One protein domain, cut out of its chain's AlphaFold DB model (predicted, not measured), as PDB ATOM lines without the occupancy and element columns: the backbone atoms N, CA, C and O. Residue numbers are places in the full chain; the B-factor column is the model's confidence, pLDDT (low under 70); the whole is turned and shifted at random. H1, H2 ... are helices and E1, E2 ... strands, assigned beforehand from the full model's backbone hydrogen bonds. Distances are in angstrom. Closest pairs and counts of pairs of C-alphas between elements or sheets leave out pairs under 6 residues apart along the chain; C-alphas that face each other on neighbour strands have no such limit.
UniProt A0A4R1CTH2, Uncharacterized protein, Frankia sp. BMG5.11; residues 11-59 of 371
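AT A GLANCE: This is residues 11 to 59 of the 371 residues of an uncharacterized protein of Frankia sp. BMG5.11 (UniProt A0A4R1CTH2). Little regular structure is here: an elongated shape made mostly of loops, with the loop round Pro 22 at one end, the helix H1 reaching to Gly 59 at the other, and the short strand E1 between these ends. The printed part has 49 residues with one named strand, then one named helix; the class is mixed, with only 13 residues in named elements. It is compact, with a radius of gyration of the C-alphas of 10.5 A, and spans 33 by 19 by 16 A.

IN THESE COORDINATES: Find C-alpha 50 at (-40.439, -50.603, -37.899); from there H1, residues 50 to 59, runs 13.9 A to C-alpha 59 at (-51.050, -45.538, -45.332). E1, residues 27 to 29, begins at C-alpha 27, (-29.456, -44.711, -33.054), and is 6.5 A long.

HOW THE PARTS SIT: In H1 every O i to N i+4 pair is within hydrogen-bond range. H1 and E1 are only just apart, their closest C-alphas 8.1 A from each other. E1 pairs with no named strand, but look at residues 11 to 12: they pair, parallel, with residues 28 to 29 of E1.

THE WHOLE: The C-alphas farthest apart, of Pro 22 and Gly 59, are 33.2 A from each other. The link from E1 to H1 is long, with 20 residues. The printed part has no cut. The model's pLDDT is under 70 at residues 11 to 30.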
ATOM      1  N   VAL A  11     -26.451 -49.357 -32.131       68.12
ATOM      2  CA  VAL A  11     -27.391 -50.377 -32.634       68.12
ATOM      3  C   VAL A  11     -28.434 -50.743 -31.571       68.12
ATOM      4  O   VAL A  11     -28.076 -51.060 -30.436       68.12
ATOM      5  N   VAL A  12     -29.720 -50.728 -31.934       68.00
ATOM      6  CA  VAL A  12     -30.846 -51.140 -31.074       68.00
ATOM      7  C   VAL A  12     -31.756 -52.118 -31.832       68.00
ATOM      8  O   VAL A  12     -32.016 -51.944 -33.018       68.00
ATOM      9  N   ILE A  13     -32.246 -53.161 -31.155       64.75
ATOM     10  CA  ILE A  13     -33.177 -54.156 -31.717       64.75
ATOM     11  C   ILE A  13     -34.545 -53.965 -31.054       64.75
ATOM     12  O   ILE A  13     -34.642 -53.948 -29.822       64.75
ATOM     13  N   GLU A  14     -35.603 -53.817 -31.855       58.28
ATOM     14  CA  GLU A  14     -36.976 -53.666 -31.361       58.28
ATOM     15  C   GLU A  14     -37.415 -54.975 -30.672       58.28
ATOM     16  O   GLU A  14     -37.632 -56.004 -31.304       58.28
ATOM     17  N   GLY A  15     -37.431 -54.962 -29.337       47.22
ATOM     18  CA  GLY A  15     -37.636 -56.144 -28.487       47.22
ATOM     19  C   GLY A  15     -37.076 -55.958 -27.074       47.22
ATOM     20  O   GLY A  15     -37.582 -56.541 -26.117       47.22
ATOM     21  N   GLY A  16     -36.091 -55.069 -26.922       44.06
ATOM     22  CA  GLY A  16     -35.690 -54.507 -25.636       44.06
ATOM     23  C   GLY A  16     -36.086 -53.038 -25.566       44.06
ATOM     24  O   GLY A  16     -35.489 -52.209 -26.249       44.06
ATOM     25  N   PHE A  17     -37.060 -52.690 -24.722       42.66
ATOM     26  CA  PHE A  17     -37.229 -51.305 -24.278       42.66
ATOM     27  C   PHE A  17     -36.005 -50.938 -23.430       42.66
ATOM     28  O   PHE A  17     -36.018 -51.072 -22.211       42.66
ATOM     29  N   SER A  18     -34.907 -50.558 -24.073       49.78
ATOM     30  CA  SER A  18     -33.760 -49.991 -23.374       49.78
ATOM     31  C   SER A  18     -34.013 -48.503 -23.172       49.78
ATOM     32  O   SER A  18     -34.465 -47.799 -24.080       49.78
ATOM     33  N   GLU A  19     -33.774 -48.023 -21.952       51.00
ATOM     34  CA  GLU A  19     -33.788 -46.590 -21.686       51.00
ATOM     35  C   GLU A  19     -32.750 -45.900 -22.582       51.00
ATOM     36  O   GLU A  19     -31.664 -46.453 -22.796       51.00
ATOM     37  N   PRO A  20     -33.056 -44.707 -23.124       52.84
ATOM     38  CA  PRO A  20     -32.103 -43.960 -23.928       52.84
ATOM     39  C   PRO A  20     -30.845 -43.705 -23.096       52.84
ATOM     40  O   PRO A  20     -30.837 -42.878 -22.189       52.84
ATOM     41  N   THR A  21     -29.765 -44.423 -23.401       53.25
ATOM     42  CA  THR A  21     -28.467 -44.163 -22.778       53.25
ATOM     43  C   THR A  21     -28.005 -42.784 -23.256       53.25
ATOM     44  O   THR A  21     -28.019 -42.554 -24.473       53.25
ATOM     45  N   PRO A  22     -27.628 -41.853 -22.364       46.41
ATOM     46  CA  PRO A  22     -27.183 -40.527 -22.770       46.41
ATOM     47  C   PRO A  22     -25.917 -40.621 -23.629       46.41
ATOM     48  O   PRO A  22     -24.887 -41.121 -23.183       46.41
ATOM     49  N   GLY A  23     -26.002 -40.138 -24.864       59.16
ATOM     50  CA  GLY A  23     -24.900 -40.079 -25.816       59.16
ATOM     51  C   GLY A  23     -25.369 -39.424 -27.113       59.16
ATOM     52  O   GLY A  23     -26.491 -39.652 -27.548       59.16
ATOM     53  N   ASN A  24     -24.521 -38.594 -27.725       62.00
ATOM     54  CA  ASN A  24     -24.837 -37.857 -28.958       62.00
ATOM     55  C   ASN A  24     -24.773 -38.719 -30.235       62.00
ATOM     56  O   ASN A  24     -24.825 -38.168 -31.332       62.00
ATOM     57  N   LEU A  25     -24.610 -40.041 -30.114       65.94
ATOM     58  CA  LEU A  25     -24.499 -40.923 -31.273       65.94
ATOM     59  C   LEU A  25     -25.889 -41.223 -31.857       65.94
ATOM     60  O   LEU A  25     -26.817 -41.493 -31.086       65.94
ATOM     61  N   PRO A  26     -26.043 -41.214 -33.192       67.38
ATOM     62  CA  PRO A  26     -27.274 -41.656 -33.830       67.38
ATOM     63  C   PRO A  26     -27.588 -43.114 -33.468       67.38
ATOM     64  O   PRO A  26     -26.699 -43.946 -33.266       67.38
ATOM     65  N   THR A  27     -28.875 -43.402 -33.337       66.25
ATOM     66  CA  THR A  27     -29.456 -44.711 -33.054       66.25
ATOM     67  C   THR A  27     -29.964 -45.333 -34.336       66.25
ATOM     68  O   THR A  27     -30.811 -44.789 -35.032       66.25
ATOM     69  N   VAL A  28     -29.483 -46.535 -34.581       64.06
ATOM     70  CA  VAL A  28     -29.850 -47.357 -35.710       64.06
ATOM     71  C   VAL A  28     -30.675 -48.529 -35.197       64.06
ATOM     72  O   VAL A  28     -30.191 -49.339 -34.400       64.06
ATOM     73  N   THR A  29     -31.922 -48.619 -35.648       67.81
ATOM     74  CA  THR A  29     -32.760 -49.791 -35.398       67.81
ATOM     75  C   THR A  29     -32.465 -50.848 -36.450       67.81
ATOM     76  O   THR A  29     -32.630 -50.595 -37.639       67.81
ATOM     77  N   VAL A  30     -32.063 -52.043 -36.026       64.06
ATOM     78  CA  VAL A  30     -31.730 -53.136 -36.952       64.06
ATOM     79  C   VAL A  30     -32.954 -54.028 -37.127       64.06
ATOM     80  O   VAL A  30     -33.005 -55.151 -36.629       64.06
ATOM     81  N   ASP A  31     -33.969 -53.507 -37.814       75.75
ATOM     82  CA  ASP A  31     -34.901 -54.367 -38.542       75.75
ATOM     83  C   ASP A  31     -34.500 -54.330 -40.023       75.75
ATOM     84  O   ASP A  31     -34.795 -53.354 -40.717       75.75
ATOM     85  N   PRO A  32     -33.838 -55.379 -40.540       79.56
ATOM     86  CA  PRO A  32     -33.378 -55.403 -41.924       79.56
ATOM     87  C   PRO A  32     -34.533 -55.479 -42.932       79.56
ATOM     88  O   PRO A  32     -34.293 -55.460 -44.133       79.56
ATOM     89  N   SER A  33     -35.785 -55.605 -42.483       84.31
ATOM     90  CA  SER A  33     -36.952 -55.725 -43.356       84.31
ATOM     91  C   SER A  33     -37.716 -54.421 -43.583       84.31
ATOM     92  O   SER A  33     -38.629 -54.407 -44.413       84.31
ATOM     93  N   VAL A  34     -37.328 -53.321 -42.927       89.44
ATOM     94  CA  VAL A  34     -37.996 -52.015 -43.036       89.44
ATOM     95  C   VAL A  34     -36.963 -50.908 -43.269       89.44
ATOM     96  O   VAL A  34     -35.921 -50.908 -42.619       89.44
ATOM     97  N   PRO A  35     -37.206 -49.949 -44.183       90.94
ATOM     98  CA  PRO A  35     -36.342 -48.782 -44.307       90.94
ATOM     99  C   PRO A  35     -36.557 -47.836 -43.116       90.94
ATOM    100  O   PRO A  35     -37.687 -47.437 -42.849       90.94
ATOM    101  N   LEU A  36     -35.486 -47.477 -42.411       90.19
ATOM    102  CA  LEU A  36     -35.531 -46.683 -41.174       90.19
ATOM    103  C   LEU A  36     -34.575 -45.490 -41.256       90.19
ATOM    104  O   LEU A  36     -33.651 -45.476 -42.072       90.19
ATOM    105  N   SER A  37     -34.805 -44.476 -40.421       88.19
ATOM    106  CA  SER A  37     -33.889 -43.335 -40.325       88.19
ATOM    107  C   SER A  37     -32.620 -43.723 -39.566       88.19
ATOM    108  O   SER A  37     -32.690 -44.250 -38.456       88.19
ATOM    109  N   ILE A  38     -31.461 -43.430 -40.159       80.25
ATOM    110  CA  ILE A  38     -30.147 -43.657 -39.533       80.25
ATOM    111  C   ILE A  38     -29.739 -42.529 -38.578       80.25
ATOM    112  O   ILE A  38     -28.884 -42.726 -37.719       80.25
ATOM    113  N   ASP A  39     -30.373 -41.363 -38.724       82.06
ATOM    114  CA  ASP A  39     -30.077 -40.150 -37.959       82.06
ATOM    115  C   ASP A  39     -30.908 -40.040 -36.672       82.06
ATOM    116  O   ASP A  39     -30.681 -39.141 -35.855       82.06
ATOM    117  N   ALA A  40     -31.871 -40.946 -36.475       78.88
ATOM    118  CA  ALA A  40     -32.732 -40.959 -35.303       78.88
ATOM    119  C   ALA A  40     -31.905 -41.134 -34.024       78.88
ATOM    120  O   ALA A  40     -31.049 -42.001 -33.946       78.88
ATOM    121  N   LYS A  41     -32.153 -40.365 -32.966       75.94
ATOM    122  CA  LYS A  41     -31.419 -40.466 -31.685       75.94
ATOM    123  C   LYS A  41     -32.121 -41.364 -30.665       75.94
ATOM    124  O   LYS A  41     -31.554 -41.675 -29.613       75.94
ATOM    125  N   SER A  42     -33.347 -41.798 -30.954       75.94
ATOM    126  CA  SER A  42     -34.101 -42.748 -30.132       75.94
ATOM    127  C   SER A  42     -35.180 -43.472 -30.942       75.94
ATOM    128  O   SER A  42     -35.596 -42.975 -31.979       75.94
ATOM    129  N   LEU A  43     -35.707 -44.587 -30.413       72.62
ATOM    130  CA  LEU A  43     -36.842 -45.321 -31.001       72.62
ATOM    131  C   LEU A  43     -38.174 -44.547 -31.009       72.62
ATOM    132  O   LEU A  43     -39.143 -45.009 -31.606       72.62
ATOM    133  N   ARG A  44     -38.242 -43.402 -30.319       74.25
ATOM    134  CA  ARG A  44     -39.439 -42.550 -30.249       74.25
ATOM    135  C   ARG A  44     -39.451 -41.460 -31.313       74.25
ATOM    136  O   ARG A  44     -40.434 -40.727 -31.403       74.25
ATOM    137  N   GLU A  45     -38.351 -41.301 -32.037       78.88
ATOM    138  CA  GLU A  45     -38.258 -40.306 -33.091       78.88
ATOM    139  C   GLU A  45     -38.997 -40.772 -34.343       78.88
ATOM    140  O   GLU A  45     -39.473 -41.903 -34.470       78.88
ATOM    141  N   GLU A  46     -39.175 -39.843 -35.265       83.19
ATOM    142  CA  GLU A  46     -39.811 -40.145 -36.530       83.19
ATOM    143  C   GLU A  46     -38.990 -41.204 -37.281       83.19
ATOM    144  O   GLU A  46     -37.766 -41.121 -37.329       83.19
ATOM    145  N   TRP A  47     -39.660 -42.200 -37.870       88.31
ATOM    146  CA  TRP A  47     -39.032 -43.219 -38.726       88.31
ATOM    147  C   TRP A  47     -38.025 -44.170 -38.063       88.31
ATOM    148  O   TRP A  47     -37.311 -44.895 -38.757       88.31
ATOM    149  N   SER A  48     -37.959 -44.198 -36.733       82.75
ATOM    150  CA  SER A  48     -37.057 -45.097 -36.001       82.75
ATOM    151  C   SER A  48     -37.680 -46.451 -35.650       82.75
ATOM    152  O   SER A  48     -36.956 -47.393 -35.329       82.75
ATOM    153  N   GLY A  49     -39.014 -46.552 -35.666       84.56
ATOM    154  CA  GLY A  49     -39.765 -47.761 -35.314       84.56
ATOM    155  C   GLY A  49     -40.308 -48.497 -36.551       84.56
ATOM    156  O   GLY A  49     -41.085 -47.885 -37.291       84.56
ATOM    157  N   PRO A  50     -39.968 -49.781 -36.777       87.12
ATOM    158  CA  PRO A  50     -40.439 -50.603 -37.899       87.12
ATOM    159  C   PRO A  50     -41.949 -50.551 -38.135       87.12
ATOM    160  O   PRO A  50     -42.397 -50.162 -39.214       87.12
ATOM    161  N   SER A  51     -42.746 -50.859 -37.109       86.94
ATOM    162  CA  SER A  51     -44.209 -50.950 -37.239       86.94
ATOM    163  C   SER A  51     -44.840 -49.614 -37.643       86.94
ATOM    164  O   SER A  51     -45.620 -49.542 -38.595       86.94
ATOM    165  N   MET A  52     -44.454 -48.530 -36.962       88.06
ATOM    166  CA  MET A  52     -44.947 -47.182 -37.260       88.06
ATOM    167  C   MET A  52     -44.491 -46.698 -38.637       88.06
ATOM    168  O   MET A  52     -45.254 -46.032 -39.340       88.06
ATOM    169  N   THR A  53     -43.272 -47.058 -39.040       91.75
ATOM    170  CA  THR A  53     -42.720 -46.702 -40.349       91.75
ATOM    171  C   THR A  53     -43.490 -47.385 -41.471       91.75
ATOM    172  O   THR A  53     -43.927 -46.695 -42.388       91.75
ATOM    173  N   ILE A  54     -43.761 -48.692 -41.375       92.25
ATOM    174  CA  ILE A  54     -44.589 -49.405 -42.363       92.25
ATOM    175  C   ILE A  54     -45.977 -48.768 -42.462       92.25
ATOM    176  O   ILE A  54     -46.416 -48.437 -43.565       92.25
ATOM    177  N   MET A  55     -46.660 -48.574 -41.326       92.00
ATOM    178  CA  MET A  55     -48.011 -48.000 -41.300       92.00
ATOM    179  C   MET A  55     -48.055 -46.631 -41.972       92.00
ATOM    180  O   MET A  55     -48.974 -46.341 -42.734       92.00
ATOM    181  N   ARG A  56     -47.050 -45.792 -41.720       93.75
ATOM    182  CA  ARG A  56     -47.015 -44.442 -42.270       93.75
ATOM    183  C   ARG A  56     -46.586 -44.397 -43.734       93.75
ATOM    184  O   ARG A  56     -47.167 -43.624 -44.481       93.75
ATOM    185  N   LEU A  57     -45.618 -45.214 -44.151       93.75
ATOM    186  CA  LEU A  57     -45.179 -45.292 -45.549       93.75
ATOM    187  C   LEU A  57     -46.280 -45.812 -46.475       93.75
ATOM    188  O   LEU A  57     -46.372 -45.386 -47.620       93.75
ATOM    189  N   THR A  58     -47.090 -46.753 -45.996       92.56
ATOM    190  CA  THR A  58     -48.076 -47.456 -46.831       92.56
ATOM    191  C   THR A  58     -49.494 -46.922 -46.670       92.56
ATOM    192  O   THR A  58     -50.333 -47.153 -47.539       92.56
ATOM    193  N   GLY A  59     -49.769 -46.191 -45.584       92.00
ATOM    194  CA  GLY A  59     -51.050 -45.538 -45.332       92.00
ATOM    195  C   GLY A  59     -52.229 -46.511 -45.493       92.00
ATOM    196  O   GLY A  59     -52.278 -47.529 -44.799       92.00
TER     197      GLY A  59